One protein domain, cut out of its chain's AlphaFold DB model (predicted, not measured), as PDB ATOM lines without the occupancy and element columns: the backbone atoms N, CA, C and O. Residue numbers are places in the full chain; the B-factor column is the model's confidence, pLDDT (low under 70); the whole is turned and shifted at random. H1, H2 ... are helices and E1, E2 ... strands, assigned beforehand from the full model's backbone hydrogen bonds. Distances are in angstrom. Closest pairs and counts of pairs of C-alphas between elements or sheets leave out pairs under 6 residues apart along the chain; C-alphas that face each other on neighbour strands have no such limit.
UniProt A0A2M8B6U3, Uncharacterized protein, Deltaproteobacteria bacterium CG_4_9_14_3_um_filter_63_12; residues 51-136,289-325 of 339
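Overview. This is residues 51 to 136 and 289 to 325 of the 339 residues of an uncharacterized protein of Deltaproteobacteria bacterium CG_4_9_14_3_um_filter_63_12 (UniProt A0A2M8B6U3). The core is a small sandwich, the strongly twisted sheet E3 E2 E5 E6 face to face with the smaller sheet E4 E1 E7. H2 sits at one end of the longest axis; H1 and E8 lie at the other end, away from the sheets, and the long link from E8 to H2 runs back past the sandwich and pairs briefly with E6. The printed part has 123 residues, with two named helices and eight named strands in the order E1 H1 E2 E3 E4 E5 E6 E7 E8 H2. The first sheet is antiparallel, the second is mixed, and the class is mixed, helices and strands, with 59 residues in named elements, under half of those printed. The whole is compact, with a radius of gyration of the C-alphas of 14.9 A and spans of 45 by 33 by 23 A.

Along the chain. Find C-alpha 52 at (215.020, 134.089, 215.456), where strand E1, residues 52 to 55, begins. Next come helix H1, residues 61 to 66, strand E2, residues 74 to 79 and 16.6 A long, and strand E3, residues 84 to 89 and 14.9 A long. After the short strand E4, residues 99 to 101, look for C-alpha 105 at (211.605, 130.971, 206.990). From there E5, residues 105 to 112 and the longest strand, runs 22.3 A. E6, residues 120 to 125, is 15.3 A long, and E7, residues 130 to 133, is 9.4 A long. Past the cut, E8 has residues 289 to 291 and pairs with no named strand. H2, residues 313 to 325, runs 18.3 A to C-alpha 325 at (197.810, 147.770, 198.355).

Arrangement. Begin with the larger sheet, in the order E3 E2 E5 E6, with E3 and E6 as edge strands. E2 and E3 are a hairpin, antiparallel at 159 degrees; look at N 75 and O 88, 2.8 A apart and within hydrogen-bond range. E2 and E5 are antiparallel at 150 degrees, with N 76 and O 110 at 2.9 A. E5 and E6 are a second hairpin, antiparallel at 142 degrees, with N 107 and O 123 at 2.9 A. In the other sheet, E4 and E1 are antiparallel at 157 degrees, with N 53 and O 100 at 2.9 A. E1 and E7 are parallel at 32 degrees, with N 54 and O 131 at 2.8 A. The two sheets form a sandwich, two sheets face to face, their facing parts 8.8 A centre to centre and their best planes 20 degrees apart. The closest C-alphas of E3 and E4 are those of Gly 88 and Ile 100, 6.6 A; for E6 and E7 they are those of Val 125 and Thr 131, 5.7 A. H1 is not on either sheet. H2 is only just not on the larger sheet, with 4 pairs of C-alphas within 10 A, and it is only just apart from E6, at 8.2 A. In H1 and H2 every O i to N i+4 pair is within hydrogen-bond range.

Size, cuts and confidence. The C-alphas of Asp 295 and Lys 325 are the two farthest apart, at 47.2 A. Residues 137 to 288 are not printed; C-alphas 136 and 289 are 10.3 A apart across this cut. The link from E8 to H2 is long, residues 292 to 312, and its residues 309 to 310 pair antiparallel with residues 121 to 122 of E6. The mean pLDDT of the printed part of this model is 72.4. Look for low values, under 70, in 53 residues, among them residues 57 to 73, 90 to 98 and 289 to 308.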
ATOM      1  N   SER A  51     214.114 129.893 217.444       84.94
ATOM      2  CA  SER A  51     214.495 130.390 216.129       84.94
ATOM      3  C   SER A  51     214.279 131.899 216.126       84.94
ATOM      4  O   SER A  51     213.386 132.414 216.813       84.94
ATOM      5  N   GLY A  52     215.127 132.639 215.424       86.50
ATOM      6  CA  GLY A  52     215.020 134.089 215.456       86.50
ATOM      7  C   GLY A  52     216.144 134.825 214.768       86.50
ATOM      8  O   GLY A  52     217.040 134.238 214.163       86.50
ATOM      9  N   ILE A  53     216.084 136.145 214.890       84.06
ATOM     10  CA  ILE A  53     217.096 137.070 214.397       84.06
ATOM     11  C   ILE A  53     217.732 137.804 215.573       84.06
ATOM     12  O   ILE A  53     217.057 138.227 216.513       84.06
ATOM     13  N   TYR A  54     219.047 137.964 215.495       83.94
ATOM     14  CA  TYR A  54     219.857 138.707 216.446       83.94
ATOM     15  C   TYR A  54     220.706 139.742 215.708       83.94
ATOM     16  O   TYR A  54     221.516 139.386 214.854       83.94
ATOM     17  N   VAL A  55     220.550 141.022 216.044       79.88
ATOM     18  CA  VAL A  55     221.330 142.107 215.430       79.88
ATOM     19  C   VAL A  55     222.600 142.368 216.230       79.88
ATOM     20  O   VAL A  55     222.547 142.814 217.380       79.88
ATOM     21  N   VAL A  56     223.755 142.123 215.606       75.69
ATOM     22  CA  VAL A  56     225.068 142.331 216.229       75.69
ATOM     23  C   VAL A  56     225.490 143.766 216.062       75.69
ATOM     24  O   VAL A  56     225.410 144.331 214.974       75.69
ATOM     25  N   THR A  57     225.989 144.351 217.142       66.50
ATOM     26  CA  THR A  57     226.309 145.776 217.163       66.50
ATOM     27  C   THR A  57     227.791 146.035 217.250       66.50
ATOM     28  O   THR A  57     228.198 147.157 217.003       66.50
ATOM     29  N   HIS A  58     228.606 145.015 217.525       66.31
ATOM     30  CA  HIS A  58     230.075 145.043 217.578       66.31
ATOM     31  C   HIS A  58     230.707 146.108 218.491       66.31
ATOM     32  O   HIS A  58     231.899 146.047 218.735       66.31
ATOM     33  N   ILE A  59     229.957 147.058 219.044       64.94
ATOM     34  CA  ILE A  59     230.466 148.166 219.846       64.94
ATOM     35  C   ILE A  59     230.491 147.779 221.324       64.94
ATOM     36  O   ILE A  59     229.491 147.341 221.895       64.94
ATOM     37  N   THR A  60     231.638 148.004 221.968       65.38
ATOM     38  CA  THR A  60     231.784 147.816 223.416       65.38
ATOM     39  C   THR A  60     231.087 148.935 224.206       65.38
ATOM     40  O   THR A  60     230.920 150.050 223.698       65.38
ATOM     41  N   PRO A  61     230.721 148.708 225.481       65.75
ATOM     42  CA  PRO A  61     230.214 149.775 226.344       65.75
ATOM     43  C   PRO A  61     231.168 150.978 226.444       65.75
ATOM     44  O   PRO A  61     230.713 152.117 226.469       65.75
ATOM     45  N   GLU A  62     232.484 150.742 226.435       64.06
ATOM     46  CA  GLU A  62     233.510 151.795 226.456       64.06
ATOM     47  C   GLU A  62     233.485 152.636 225.175       64.06
ATOM     48  O   GLU A  62     233.437 153.864 225.225       64.06
ATOM     49  N   THR A  63     233.425 151.981 224.013       64.12
ATOM     50  CA  THR A  63     233.255 152.658 222.724       64.12
ATOM     51  C   THR A  63     231.940 153.447 222.689       64.12
ATOM     52  O   THR A  63     231.928 154.589 222.242       64.12
ATOM     53  N   THR A  64     230.855 152.902 223.250       64.19
ATOM     54  CA  THR A  64     229.553 153.592 223.340       64.19
ATOM     55  C   THR A  64     229.605 154.825 224.242       64.19
ATOM     56  O   THR A  64     229.019 155.857 223.909       64.19
ATOM     57  N   ALA A  65     230.312 154.743 225.374       64.12
ATOM     58  CA  ALA A  65     230.497 155.865 226.292       64.12
ATOM     59  C   ALA A  65     231.254 157.022 225.620       64.12
ATOM     60  O   ALA A  65     230.893 158.182 225.805       64.12
ATOM     61  N   ASN A  66     232.236 156.695 224.777       61.09
ATOM     62  CA  ASN A  66     233.005 157.672 224.004       61.09
ATOM     63  C   ASN A  66     232.248 158.214 222.776       61.09
ATOM     64  O   ASN A  66     232.599 159.266 222.261       61.09
ATOM     65  N   MET A  67     231.198 157.527 222.321       62.06
ATOM     66  CA  MET A  67     230.355 157.936 221.190       62.06
ATOM     67  C   MET A  67     229.134 158.775 221.602       62.06
ATOM     68  O   MET A  67     228.205 158.934 220.812       62.06
ATOM     69  N   ALA A  68     229.122 159.285 222.841       53.91
ATOM     70  CA  ALA A  68     228.127 160.213 223.378       53.91
ATOM     71  C   ALA A  68     226.670 159.837 223.016       53.91
ATOM     72  O   ALA A  68     225.921 160.612 222.441       53.91
ATOM     73  N   GLY A  69     226.231 158.626 223.361       53.06
ATOM     74  CA  GLY A  69     224.828 158.240 223.164       53.06
ATOM     75  C   GLY A  69     224.502 157.713 221.769       53.06
ATOM     76  O   GLY A  69     223.387 157.944 221.292       53.06
ATOM     77  N   ALA A  70     225.443 156.968 221.171       54.69
ATOM     78  CA  ALA A  70     225.213 156.152 219.983       54.69
ATOM     79  C   ALA A  70     223.834 155.493 220.047       54.69
ATOM     80  O   ALA A  70     223.520 154.721 220.960       54.69
ATOM     81  N   GLN A  71     222.970 155.892 219.120       55.91
ATOM     82  CA  GLN A  71     221.606 155.420 219.108       55.91
ATOM     83  C   GLN A  71     221.595 154.060 218.424       55.91
ATOM     84  O   GLN A  71     222.127 153.882 217.333       55.91
ATOM     85  N   HIS A  72     220.975 153.106 219.096       65.19
ATOM     86  CA  HIS A  72     220.642 151.814 218.535       65.19
ATOM     87  C   HIS A  72     219.801 152.034 217.282       65.19
ATOM     88  O   HIS A  72     218.771 152.718 217.359       65.19
ATOM     89  N   ALA A  73     220.201 151.456 216.154       69.25
ATOM     90  CA  ALA A  73     219.262 151.333 215.056       69.25
ATOM     91  C   ALA A  73     218.176 150.323 215.455       69.25
ATOM     92  O   ALA A  73     218.446 149.290 216.075       69.25
ATOM     93  N   MET A  74     216.926 150.646 215.143       81.50
ATOM     94  CA  MET A  74     215.834 149.686 215.198       81.50
ATOM     95  C   MET A  74     216.030 148.670 214.077       81.50
ATOM     96  O   MET A  74     216.445 149.016 212.969       81.50
ATOM     97  N   ALA A  75     215.709 147.424 214.380       86.88
ATOM     98  CA  ALA A  75     215.545 146.368 213.407       86.88
ATOM     99  C   ALA A  75     214.058 146.228 213.097       86.88
ATOM    100  O   ALA A  75     213.246 146.094 214.014       86.88
ATOM    101  N   PHE A  76     213.709 146.242 211.818       89.62
ATOM    102  CA  PHE A  76     212.356 146.019 211.326       89.62
ATOM    103  C   PHE A  76     212.357 144.740 210.501       89.62
ATOM    104  O   PHE A  76     213.117 144.631 209.540       89.62
ATOM    105  N   VAL A  77     211.543 143.763 210.893       90.88
ATOM    106  CA  VAL A  77     211.488 142.451 210.246       90.88
ATOM    107  C   VAL A  77     210.190 142.326 209.469       90.88
ATOM    108  O   VAL A  77     209.091 142.476 210.014       90.88
ATOM    109  N   TYR A  78     210.332 141.986 208.197       92.12
ATOM    110  CA  TYR A  78     209.253 141.776 207.257       92.12
ATOM    111  C   TYR A  78     209.294 140.338 206.744       92.12
ATOM    112  O   TYR A  78     210.355 139.749 206.549       92.12
ATOM    113  N   THR A  79     208.127 139.760 206.494       91.75
ATOM    114  CA  THR A  79     208.019 138.496 205.751       91.75
ATOM    115  C   THR A  79     208.542 138.660 204.324       91.75
ATOM    116  O   THR A  79     208.565 139.770 203.793       91.75
ATOM    117  N   ALA A  80     208.824 137.553 203.631       88.50
ATOM    118  CA  ALA A  80     209.128 137.558 202.194       88.50
ATOM    119  C   ALA A  80     208.083 138.282 201.309       88.50
ATOM    120  O   ALA A  80     208.393 138.670 200.184       88.50
ATOM    121  N   LYS A  81     206.849 138.474 201.802       86.62
ATOM    122  CA  LYS A  81     205.768 139.198 201.109       86.62
ATOM    123  C   LYS A  81     205.708 140.694 201.440       86.62
ATOM    124  O   LYS A  81     204.857 141.377 200.889       86.62
ATOM    125  N   GLY A  82     206.563 141.185 202.336       84.06
ATOM    126  CA  GLY A  82     206.625 142.594 202.732       84.06
ATOM    127  C   GLY A  82     205.779 142.993 203.929       84.06
ATOM    128  O   GLY A  82     205.827 144.148 204.326       84.06
ATOM    129  N   MET A  83     205.060 142.055 204.548       88.12
ATOM    130  CA  MET A  83     204.321 142.328 205.782       88.12
ATOM    131  C   MET A  83     205.286 142.455 206.954       88.12
ATOM    132  O   MET A  83     206.024 141.502 207.223       88.12
ATOM    133  N   LYS A  84     205.254 143.585 207.665       90.00
ATOM    134  CA  LYS A  84     206.004 143.761 208.913       90.00
ATOM    135  C   LYS A  84     205.433 142.837 209.986       90.00
ATOM    136  O   LYS A  84     204.229 142.827 210.219       90.00
ATOM    137  N   ILE A  85     206.295 142.083 210.657       90.62
ATOM    138  CA  ILE A  85     205.882 141.111 211.685       90.62
ATOM    139  C   ILE A  85     206.527 141.354 213.040       90.62
ATOM    140  O   ILE A  85     205.982 140.933 214.056       90.62
ATOM    141  N   ALA A  86     207.669 142.034 213.064       87.19
ATOM    142  CA  ALA A  86     208.364 142.344 214.295       87.19
ATOM    143  C   ALA A  86     209.223 143.595 214.131       87.19
ATOM    144  O   ALA A  86     209.648 143.956 213.032       87.19
ATOM    145  N   SER A  87     209.502 144.235 215.257       86.81
ATOM    146  CA  SER A  87     210.521 145.268 215.364       86.81
ATOM    147  C   SER A  87     211.192 145.150 216.721       86.81
ATOM    148  O   SER A  87     210.500 144.907 217.708       86.81
ATOM    149  N   GLY A  88     212.498 145.364 216.778       78.44
ATOM    150  CA  GLY A  88     213.270 145.319 218.017       78.44
ATOM    151  C   GLY A  88     214.387 146.347 217.996       78.44
ATOM    152  O   GLY A  88     214.733 146.888 216.945       78.44
ATOM    153  N   LYS A  89     214.961 146.649 219.156       71.25
ATOM    154  CA  LYS A  89     216.155 147.499 219.212       71.25
ATOM    155  C   LYS A  89     217.382 146.642 218.910       71.25
ATOM    156  O   LYS A  89     217.640 145.669 219.618       71.25
ATOM    157  N   GLY A  90     218.187 147.031 217.917       59.34
ATOM    158  CA  GLY A  90     219.566 146.543 217.838       59.34
ATOM    159  C   GLY A  90     220.282 146.866 219.152       59.34
ATOM    160  O   GLY A  90     219.926 147.837 219.812       59.34
ATOM    161  N   ALA A  91     221.229 146.054 219.623       53.97
ATOM    162  CA  ALA A  91     221.968 146.381 220.851       53.97
ATOM    163  C   ALA A  91     222.738 147.712 220.718       53.97
ATOM    164  O   ALA A  91     223.010 148.235 219.652       53.97
ATOM    165  N   GLY A  92     223.122 148.306 221.823       41.03
ATOM    166  CA  GLY A  92     223.770 149.614 221.811       41.03
ATOM    167  C   GLY A  92     224.207 149.864 223.224       41.03
ATOM    168  O   GLY A  92     223.406 149.980 224.145       41.03
ATOM    169  N   GLY A  93     225.508 149.742 223.426       39.09
ATOM    170  CA  GLY A  93     226.183 149.904 224.709       39.09
ATOM    171  C   GLY A  93     225.804 148.985 225.868       39.09
ATOM    172  O   GLY A  93     226.608 148.869 226.786       39.09
ATOM    173  N   TRP A  94     224.648 148.323 225.870       40.28
ATOM    174  CA  TRP A  94     224.155 147.536 226.992       40.28
ATOM    175  C   TRP A  94     223.762 146.134 226.509       40.28
ATOM    176  O   TRP A  94     223.065 145.986 225.510       40.28
ATOM    177  N   LEU A  95     224.314 145.139 227.207       42.75
ATOM    178  CA  LEU A  95     224.162 143.677 227.103       42.75
ATOM    179  C   LEU A  95     222.831 143.164 226.507       42.75
ATOM    180  O   LEU A  95     221.785 143.719 226.833       42.75
ATOM    181  N   PRO A  96     222.860 141.929 225.964       53.72
ATOM    182  CA  PRO A  96     222.878 141.601 224.528       53.72
ATOM    183  C   PRO A  96     221.731 142.250 223.727       53.72
ATOM    184  O   PRO A  96     220.746 142.711 224.293       53.72
ATOM    185  N   GLY A  97     221.863 142.298 222.396       58.00
ATOM    186  CA  GLY A  97     220.802 142.801 221.513       58.00
ATOM    187  C   GLY A  97     219.468 142.099 221.738       58.00
ATOM    188  O   GLY A  97     219.423 140.990 222.271       58.00
ATOM    189  N   GLU A  98     218.374 142.750 221.348       69.88
ATOM    190  CA  GLU A  98     217.060 142.129 221.453       69.88
ATOM    191  C   GLU A  98     216.975 140.961 220.462       69.88
ATOM    192  O   GLU A  98     217.097 141.145 219.249       69.88
ATOM    193  N   GLU A  99     216.812 139.747 220.986       82.38
ATOM    194  CA  GLU A  99     216.491 138.574 220.179       82.38
ATOM    195  C   GLU A  99     215.050 138.703 219.690       82.38
ATOM    196  O   GLU A  99     214.106 138.747 220.484       82.38
ATOM    197  N   ILE A 100     214.874 138.733 218.373       86.38
ATOM    198  CA  ILE A 100     213.555 138.746 217.752       86.38
ATOM    199  C   ILE A 100     213.208 137.300 217.418       86.38
ATOM    200  O   ILE A 100     213.736 136.738 216.459       86.38
ATOM    201  N   ALA A 101     212.348 136.688 218.233       88.06
ATOM    202  CA  ALA A 101     211.872 135.330 217.992       88.06
ATOM    203  C   ALA A 101     211.045 135.278 216.701       88.06
ATOM    204  O   ALA A 101     210.111 136.066 216.525       88.06
ATOM    205  N   LEU A 102     211.393 134.355 215.808       88.94
ATOM    206  CA  LEU A 102     210.754 134.164 214.510       88.94
ATOM    207  C   LEU A 102     210.621 132.673 214.234       88.94
ATOM    208  O   LEU A 102     211.469 131.884 214.637       88.94
ATOM    209  N   GLU A 103     209.571 132.298 213.515       92.38
ATOM    210  CA  GLU A 103     209.488 130.954 212.951       92.38
ATOM    211  C   GLU A 103     210.575 130.755 211.876       92.38
ATOM    212  O   GLU A 103     211.092 131.733 211.329       92.38
ATOM    213  N   PRO A 104     210.937 129.510 211.537       93.62
ATOM    214  CA  PRO A 104     211.834 129.254 210.418       93.62
ATOM    215  C   PRO A 104     211.243 129.751 209.092       93.62
ATOM    216  O   PRO A 104     210.064 129.525 208.799       93.62
ATOM    217  N   GLY A 105     212.053 130.410 208.263       94.06
ATOM    218  CA  GLY A 105     211.605 130.971 206.990       94.06
ATOM    219  C   GLY A 105     212.487 132.087 206.437       94.06
ATOM    220  O   GLY A 105     213.574 132.353 206.937       94.06
ATOM    221  N   GLU A 106     211.991 132.742 205.388       94.81
ATOM    222  CA  GLU A 106     212.677 133.843 204.702       94.81
ATOM    223  C   GLU A 106     212.122 135.202 205.134       94.81
ATOM    224  O   GLU A 106     210.902 135.440 205.110       94.81
ATOM    225  N   TYR A 107     213.031 136.112 205.472       93.75
ATOM    226  CA  TYR A 107     212.717 137.420 206.027       93.75
ATOM    227  C   TYR A 107     213.531 138.529 205.368       93.75
ATOM    228  O   TYR A 107     214.676 138.348 204.960       93.75
ATOM    229  N   TRP A 108     212.929 139.712 205.313       93.75
ATOM    230  CA  TRP A 108     213.608 140.955 204.986       93.75
ATOM    231  C   TRP A 108     213.809 141.749 206.266       93.75
ATOM    232  O   TRP A 108     212.850 142.003 206.994       93.75
ATOM    233  N   VAL A 109     215.043 142.146 206.547       91.31
ATOM    234  CA  VAL A 109     215.378 142.933 207.735       91.31
ATOM    235  C   VAL A 109     215.892 144.288 207.299       91.31
ATOM    236  O   VAL A 109     216.772 144.362 206.450       91.31
ATOM    237  N   GLY A 110     215.331 145.347 207.876       90.44
ATOM    238  CA  GLY A 110     215.823 146.709 207.733       90.44
ATOM    239  C   GLY A 110     216.426 147.208 209.036       90.44
ATOM    240  O   GLY A 110     215.881 146.954 210.111       90.44
ATOM    241  N   ILE A 111     217.529 147.944 208.935       86.62
ATOM    242  CA  ILE A 111     218.196 148.595 210.067       86.62
ATOM    243  C   ILE A 111     218.065 150.112 209.896       86.62
ATOM    244  O   ILE A 111     218.491 150.663 208.880       86.62
ATOM    245  N   GLY A 112     217.456 150.802 210.861       79.44
ATOM    246  CA  GLY A 112     217.228 152.247 210.769       79.44
ATOM    247  C   GLY A 112     216.447 152.824 211.948       79.44
ATOM    248  O   GLY A 112     216.243 152.155 212.951       79.44
ATOM    249  N   GLN A 113     216.002 154.078 211.860       70.69
ATOM    250  CA  GLN A 113     215.087 154.662 212.863       70.69
ATOM    251  C   GLN A 113     213.624 154.649 212.437       70.69
ATOM    252  O   GLN A 113     212.737 154.791 213.277       70.69
ATOM    253  N   SER A 114     213.384 154.484 211.143       72.44
ATOM    254  CA  SER A 114     212.058 154.445 210.551       72.44
ATOM    255  C   SER A 114     211.907 153.186 209.712       72.44
ATOM    256  O   SER A 114     212.892 152.580 209.283       72.44
ATOM    257  N   GLU A 115     210.656 152.794 209.509       77.62
ATOM    258  CA  GLU A 115     210.291 151.703 208.621       77.62
ATOM    259  C   GLU A 115     210.595 152.126 207.187       77.62
ATOM    260  O   GLU A 115     209.855 152.893 206.579       77.62
ATOM    261  N   SER A 116     211.722 151.648 206.667       75.06
ATOM    262  CA  SER A 116     212.163 151.938 205.312       75.06
ATOM    263  C   SER A 116     212.402 150.640 204.561       75.06
ATOM    264  O   SER A 116     213.197 149.795 204.973       75.06
ATOM    265  N   VAL A 117     211.709 150.490 203.432       77.94
ATOM    266  CA  VAL A 117     211.846 149.321 202.552       77.94
ATOM    267  C   VAL A 117     213.080 149.398 201.653       77.94
ATOM    268  O   VAL A 117     213.423 148.412 201.006       77.94
ATOM    269  N   SER A 118     213.759 150.548 201.599       76.69
ATOM    270  CA  SER A 118     214.938 150.729 200.748       76.69
ATOM    271  C   SER A 118     216.200 150.095 201.335       76.69
ATOM    272  O   SER A 118     217.077 149.710 200.574       76.69
ATOM    273  N   ASN A 119     216.277 149.919 202.660       83.12
ATOM    274  CA  ASN A 119     217.433 149.336 203.354       83.12
ATOM    275  C   ASN A 119     217.177 147.898 203.840       83.12
ATOM    276  O   ASN A 119     217.590 147.537 204.941       83.12
ATOM    277  N   LEU A 120     216.443 147.098 203.062       89.38
ATOM    278  CA  LEU A 120     216.131 145.713 203.411       89.38
ATOM    279  C   LEU A 120     217.212 144.746 202.920       89.38
ATOM    280  O   LEU A 120     217.652 144.807 201.773       89.38
ATOM    281  N   HIS A 121     217.592 143.809 203.781       90.94
ATOM    282  CA  HIS A 121     218.479 142.695 203.462       90.94
ATOM    283  C   HIS A 121     217.761 141.369 203.700       90.94
ATOM    284  O   HIS A 121     216.951 141.243 204.619       90.94
ATOM    285  N   HIS A 122     218.041 140.392 202.844       93.12
ATOM    286  CA  HIS A 122     217.432 139.070 202.909       93.12
ATOM    287  C   HIS A 122     218.152 138.175 203.921       93.12
ATOM    288  O   HIS A 122     219.382 138.077 203.890       93.12
ATOM    289  N   TYR A 123     217.382 137.488 204.763       91.69
ATOM    290  CA  TYR A 123     217.868 136.556 205.776       91.69
ATOM    291  C   TYR A 123     216.998 135.302 205.829       91.69
ATOM    292  O   TYR A 123     215.769 135.390 205.817       91.69
ATOM    293  N   THR A 124     217.647 134.149 205.980       93.00
ATOM    294  CA  THR A 124     216.991 132.856 206.184       93.00
ATOM    295  C   THR A 124     217.125 132.456 207.647       93.00
ATOM    296  O   THR A 124     218.240 132.323 208.146       93.00
ATOM    297  N   VAL A 125     216.000 132.250 208.328       91.88
ATOM    298  CA  VAL A 125     215.948 131.742 209.702       91.88
ATOM    299  C   VAL A 125     215.725 130.236 209.666       91.88
ATOM    300  O   VAL A 125     214.701 129.766 209.173       91.88
ATOM    301  N   SER A 126     216.684 129.483 210.196       90.38
ATOM    302  CA  SER A 126     216.614 128.021 210.299       90.38
ATOM    303  C   SER A 126     215.982 127.571 211.620       90.38
ATOM    304  O   SER A 126     216.037 128.279 212.626       90.38
ATOM    305  N   GLU A 127     215.406 126.368 211.626       90.50
ATOM    306  CA  GLU A 127     214.840 125.753 212.831       90.50
ATOM    307  C   GLU A 127     215.901 125.568 213.921       90.50
ATOM    308  O   GLU A 127     217.000 125.077 213.668       90.50
ATOM    309  N   GLY A 128     215.562 126.007 215.131       86.50
ATOM    310  CA  GLY A 128     216.429 125.980 216.306       86.50
ATOM    311  C   GLY A 128     217.610 126.951 216.266       86.50
ATOM    312  O   GLY A 128     218.447 126.929 217.168       86.50
ATOM    313  N   ALA A 129     217.699 127.811 215.246       85.62
ATOM    314  CA  ALA A 129     218.866 128.649 215.011       85.62
ATOM    315  C   ALA A 129     218.578 130.147 215.155       85.62
ATOM    316  O   ALA A 129     217.568 130.677 214.686       85.62
ATOM    317  N   MET A 130     219.555 130.852 215.726       84.25
ATOM    318  CA  MET A 130     219.606 132.310 215.692       84.25
ATOM    319  C   MET A 130     220.378 132.770 214.460       84.25
ATOM    320  O   MET A 130     221.561 132.464 214.296       84.25
ATOM    321  N   THR A 131     219.702 133.540 213.616       87.62
ATOM    322  CA  THR A 131     220.298 134.201 212.456       87.62
ATOM    323  C   THR A 131     220.923 135.511 212.888       87.62
ATOM    324  O   THR A 131     220.281 136.354 213.516       87.62
ATOM    325  N   VAL A 132     222.194 135.680 212.556       85.81
ATOM    326  CA  VAL A 132     222.992 136.817 212.996       85.81
ATOM    327  C   VAL A 132     222.987 137.893 211.913       85.81
ATOM    328  O   VAL A 132     223.517 137.698 210.822       85.81
ATOM    329  N   VAL A 133     222.392 139.043 212.220       86.50
ATOM    330  CA  VAL A 133     222.395 140.225 211.357       86.50
ATOM    331  C   VAL A 133     223.630 141.052 211.677       86.50
ATOM    332  O   VAL A 133     223.707 141.757 212.687       86.50
ATOM    333  N   GLU A 134     224.610 140.935 210.794       85.88
ATOM    334  CA  GLU A 134     225.846 141.701 210.826       85.88
ATOM    335  C   GLU A 134     225.597 143.154 210.391       85.88
ATOM    336  O   GLU A 134     224.934 143.418 209.385       85.88
ATOM    337  N   THR A 135     226.140 144.110 211.148       86.62
ATOM    338  CA  THR A 135     226.037 145.551 210.867       86.62
ATOM    339  C   THR A 135     227.401 146.219 210.980       86.62
ATOM    340  O   THR A 135     228.333 145.664 211.569       86.62
ATOM    341  N   GLY A 136     227.526 147.415 210.414       87.75
ATOM    342  CA  GLY A 136     228.669 148.295 210.610       87.75
ATOM    343  C   GLY A 136     228.235 149.669 211.099       87.75
ATOM    344  O   GLY A 136     227.044 149.954 211.253       87.75
ATOM    345  N   TYR A 289     239.141 152.529 209.023       61.31
ATOM    346  CA  TYR A 289     238.351 151.592 209.804       61.31
ATOM    347  C   TYR A 289     239.081 151.198 211.082       61.31
ATOM    348  O   TYR A 289     240.226 150.744 211.035       61.31
ATOM    349  N   SER A 290     238.375 151.239 212.206       64.94
ATOM    350  CA  SER A 290     238.742 150.440 213.375       64.94
ATOM    351  C   SER A 290     237.904 149.168 213.402       64.94
ATOM    352  O   SER A 290     236.678 149.225 213.275       64.94
ATOM    353  N   SER A 291     238.561 148.015 213.569       65.19
ATOM    354  CA  SER A 291     237.856 146.778 213.913       65.19
ATOM    355  C   SER A 291     237.156 146.996 215.244       65.19
ATOM    356  O   SER A 291     237.808 147.321 216.234       65.19
ATOM    357  N   LEU A 292     235.840 146.819 215.258       59.50
ATOM    358  CA  LEU A 292     235.061 146.883 216.487       59.50
ATOM    359  C   LEU A 292     235.015 145.532 217.203       59.50
ATOM    360  O   LEU A 292     234.635 145.471 218.365       59.50
ATOM    361  N   LYS A 293     235.443 144.449 216.539       57.34
ATOM    362  CA  LYS A 293     235.465 143.108 217.129       57.34
ATOM    363  C   LYS A 293     236.319 143.105 218.399       57.34
ATOM    364  O   LYS A 293     237.544 143.153 218.328       57.34
ATOM    365  N   SER A 294     235.653 143.063 219.549       45.88
ATOM    366  CA  SER A 294     236.275 142.778 220.840       45.88
ATOM    367  C   SER A 294     236.486 141.271 220.994       45.88
ATOM    368  O   SER A 294     235.655 140.504 220.503       45.88
ATOM    369  N   ASP A 295     237.492 140.848 221.763       44.50
ATOM    370  CA  ASP A 295     237.674 139.464 222.250       44.50
ATOM    371  C   ASP A 295     236.583 139.041 223.273       44.50
ATOM    372  O   ASP A 295     236.839 138.330 224.246       44.50
ATOM    373  N   GLY A 296     235.355 139.538 223.099       41.38
ATOM    374  CA  GLY A 296     234.211 139.327 223.973       41.38
ATOM    375  C   GLY A 296     233.726 137.873 223.986       41.38
ATOM    376  O   GLY A 296     234.078 137.089 223.101       41.38
ATOM    377  N   PRO A 297     232.937 137.498 225.011       39.78
ATOM    378  CA  PRO A 297     232.594 136.111 225.313       39.78
ATOM    379  C   PRO A 297     232.037 135.402 224.083       39.78
ATOM    380  O   PRO A 297     231.266 135.988 223.327       39.78
ATOM    381  N   SER A 298     232.422 134.136 223.907       42.88
ATOM    382  CA  SER A 298     231.938 133.269 222.836       42.88
ATOM    383  C   SER A 298     230.412 133.305 222.791       42.88
ATOM    384  O   SER A 298     229.747 132.638 223.589       42.88
ATOM    385  N   HIS A 299     229.860 134.105 221.881       46.06
ATOM    386  CA  HIS A 299     228.452 134.040 221.531       46.06
ATOM    387  C   HIS A 299     228.125 132.595 221.123       46.06
ATOM    388  O   HIS A 299     229.030 131.875 220.671       46.06
ATOM    389  N   PRO A 300     226.869 132.135 221.295       45.31
ATOM    390  CA  PRO A 300     226.447 130.882 220.684       45.31
ATOM    391  C   PRO A 300     226.916 130.889 219.230       45.31
ATOM    392  O   PRO A 300     226.742 131.886 218.526       45.31
ATOM    393  N   LYS A 301     227.623 129.823 218.834       44.88
ATOM    394  CA  LYS A 301     228.153 129.686 217.476       44.88
ATOM    395  C   LYS A 301     226.998 129.986 216.515       44.88
ATOM    396  O   LYS A 301     225.990 129.285 216.621       44.88
ATOM    397  N   PRO A 302     227.116 130.992 215.630       51.38
ATOM    398  CA  PRO A 302     226.127 131.195 214.584       51.38
ATOM    399  C   PRO A 302     225.971 129.862 213.857       51.38
ATOM    400  O   PRO A 302     226.982 129.269 213.471       51.38
ATOM    401  N   ALA A 303     224.742 129.358 213.750       49.19
ATOM    402  CA  ALA A 303     224.501 128.127 213.005       49.19
ATOM    403  C   ALA A 303     224.841 128.340 211.522       49.19
ATOM    404  O   ALA A 303     225.411 127.448 210.913       49.19
ATOM    405  N   ASP A 304     224.616 129.562 211.023       51.12
ATOM    406  CA  ASP A 304     225.061 130.069 209.731       51.12
ATOM    407  C   ASP A 304     225.189 131.602 209.820       51.12
ATOM    408  O   ASP A 304     224.261 132.290 210.254       51.12
ATOM    409  N   SER A 305     226.336 132.172 209.436       46.91
ATOM    410  CA  SER A 305     226.415 133.607 209.145       46.91
ATOM    411  C   SER A 305     225.932 133.808 207.714       46.91
ATOM    412  O   SER A 305     226.690 133.586 206.769       46.91
ATOM    413  N   SER A 306     224.666 134.173 207.526       53.41
ATOM    414  CA  SER A 306     224.205 134.589 206.205       53.41
ATOM    415  C   SER A 306     224.745 135.992 205.928       53.41
ATOM    416  O   SER A 306     224.356 136.948 206.607       53.41
ATOM    417  N   ASP A 307     225.618 136.126 204.931       53.34
ATOM    418  CA  ASP A 307     225.943 137.426 204.345       53.34
ATOM    419  C   ASP A 307     224.652 137.971 203.718       53.34
ATOM    420  O   ASP A 307     224.275 137.588 202.609       53.34
ATOM    421  N   GLY A 308     223.909 138.774 204.485       56.38
ATOM    422  CA  GLY A 308     222.593 139.261 204.089       56.38
ATOM    423  C   GLY A 308     222.665 139.943 202.727       56.38
ATOM    424  O   GLY A 308     223.375 140.936 202.561       56.38
ATOM    425  N   GLN A 309     221.941 139.410 201.744       72.56
ATOM    426  CA  GLN A 309     221.957 139.953 200.389       72.56
ATOM    427  C   GLN A 309     221.109 141.224 200.343       72.56
ATOM    428  O   GLN A 309     219.959 141.220 200.787       72.56
ATOM    429  N   ALA A 310     221.683 142.305 199.811       67.94
ATOM    430  CA  ALA A 310     220.951 143.543 199.578       67.94
ATOM    431  C   ALA A 310     219.792 143.300 198.599       67.94
ATOM    432  O   ALA A 310     219.926 142.549 197.629       67.94
ATOM    433  N   ILE A 311     218.655 143.941 198.859       61.34
ATOM    434  CA  ILE A 311     217.470 143.863 198.009       61.34
ATOM    435  C   ILE A 311     217.710 144.505 196.627       61.34
ATOM    436  O   ILE A 311     218.371 145.535 196.505       61.34
ATOM    437  N   THR A 312     217.163 143.906 195.567       73.88
ATOM    438  CA  THR A 312     217.181 144.484 194.207       73.88
ATOM    439  C   THR A 312     216.108 145.562 194.033       73.88
ATOM    440  O   THR A 312     215.080 145.538 194.713       73.88
ATOM    441  N   THR A 313     216.284 146.481 193.077       66.81
ATOM    442  CA  THR A 313     215.284 147.520 192.762       66.81
ATOM    443  C   THR A 313     213.910 146.922 192.429       66.81
ATOM    444  O   THR A 313     212.880 147.441 192.862       66.81
ATOM    445  N   GLU A 314     213.858 145.792 191.715       70.25
ATOM    446  CA  GLU A 314     212.614 145.085 191.392       70.25
ATOM    447  C   GLU A 314     211.909 144.548 192.642       70.25
ATOM    448  O   GLU A 314     210.682 144.624 192.746       70.25
ATOM    449  N   GLN A 315     212.673 144.022 193.601       69.94
ATOM    450  CA  GLN A 315     212.138 143.544 194.873       69.94
ATOM    451  C   GLN A 315     211.649 144.709 195.742       69.94
ATOM    452  O   GLN A 315     210.553 144.604 196.289       69.94
ATOM    453  N   ILE A 316     212.381 145.832 195.799       68.50
ATOM    454  CA  ILE A 316     211.913 147.064 196.464       68.50
ATOM    455  C   ILE A 316     210.562 147.467 195.881       68.50
ATOM    456  O   ILE A 316     209.594 147.615 196.621       68.50
ATOM    457  N   LYS A 317     210.462 147.562 194.550       71.38
ATOM    458  CA  LYS A 317     209.212 147.916 193.874       71.38
ATOM    459  C   LYS A 317     208.078 146.952 194.224       71.38
ATOM    460  O   LYS A 317     206.975 147.400 194.521       71.38
ATOM    461  N   GLY A 318     208.344 145.645 194.234       73.25
ATOM    462  CA  GLY A 318     207.366 144.632 194.630       73.25
ATOM    463  C   GLY A 318     206.855 144.815 196.063       73.25
ATOM    464  O   GLY A 318     205.647 144.738 196.292       73.25
ATOM    465  N   LEU A 319     207.753 145.107 197.008       67.25
ATOM    466  CA  LEU A 319     207.411 145.371 198.409       67.25
ATOM    467  C   LEU A 319     206.643 146.684 198.572       67.25
ATOM    468  O   LEU A 319     205.626 146.711 199.261       67.25
ATOM    469  N   THR A 320     207.070 147.753 197.896       70.62
ATOM    470  CA  THR A 320     206.375 149.046 197.902       70.62
ATOM    471  C   THR A 320     204.968 148.929 197.312       70.62
ATOM    472  O   THR A 320     204.012 149.440 197.895       70.62
ATOM    473  N   ASP A 321     204.808 148.242 196.179       74.56
ATOM    474  CA  ASP A 321     203.509 148.052 195.523       74.56
ATOM    475  C   ASP A 321     202.570 147.177 196.362       74.56
ATOM    476  O   ASP A 321     201.362 147.427 196.413       74.56
ATOM    477  N   TRP A 322     203.103 146.144 197.021       71.81
ATOM    478  CA  TRP A 322     202.340 145.335 197.971       71.81
ATOM    479  C   TRP A 322     201.897 146.172 199.169       71.81
ATOM    480  O   TRP A 322     200.719 146.173 199.523       71.81
ATOM    481  N   GLY A 323     202.825 146.940 199.728       65.38
ATOM    482  CA  GLY A 323     202.594 147.799 200.869       65.38
ATOM    483  C   GLY A 323     201.508 148.853 200.642       65.38
ATOM    484  O   GLY A 323     200.595 148.998 201.454       65.38
ATOM    485  N   LYS A 324     201.549 149.522 199.484       71.19
ATOM    486  CA  LYS A 324     200.496 150.452 199.043       71.19
ATOM    487  C   LYS A 324     199.134 149.771 198.914       71.19
ATOM    488  O   LYS A 324     198.114 150.358 199.244       71.19
ATOM    489  N   LYS A 325     199.081 148.513 198.461       72.94
ATOM    490  CA  LYS A 325     197.810 147.770 198.355       72.94
ATOM    491  C   LYS A 325     197.189 147.430 199.709       72.94
ATOM    492  O   LYS A 325     195.979 147.232 199.756       72.94
TER     493      LYS A 325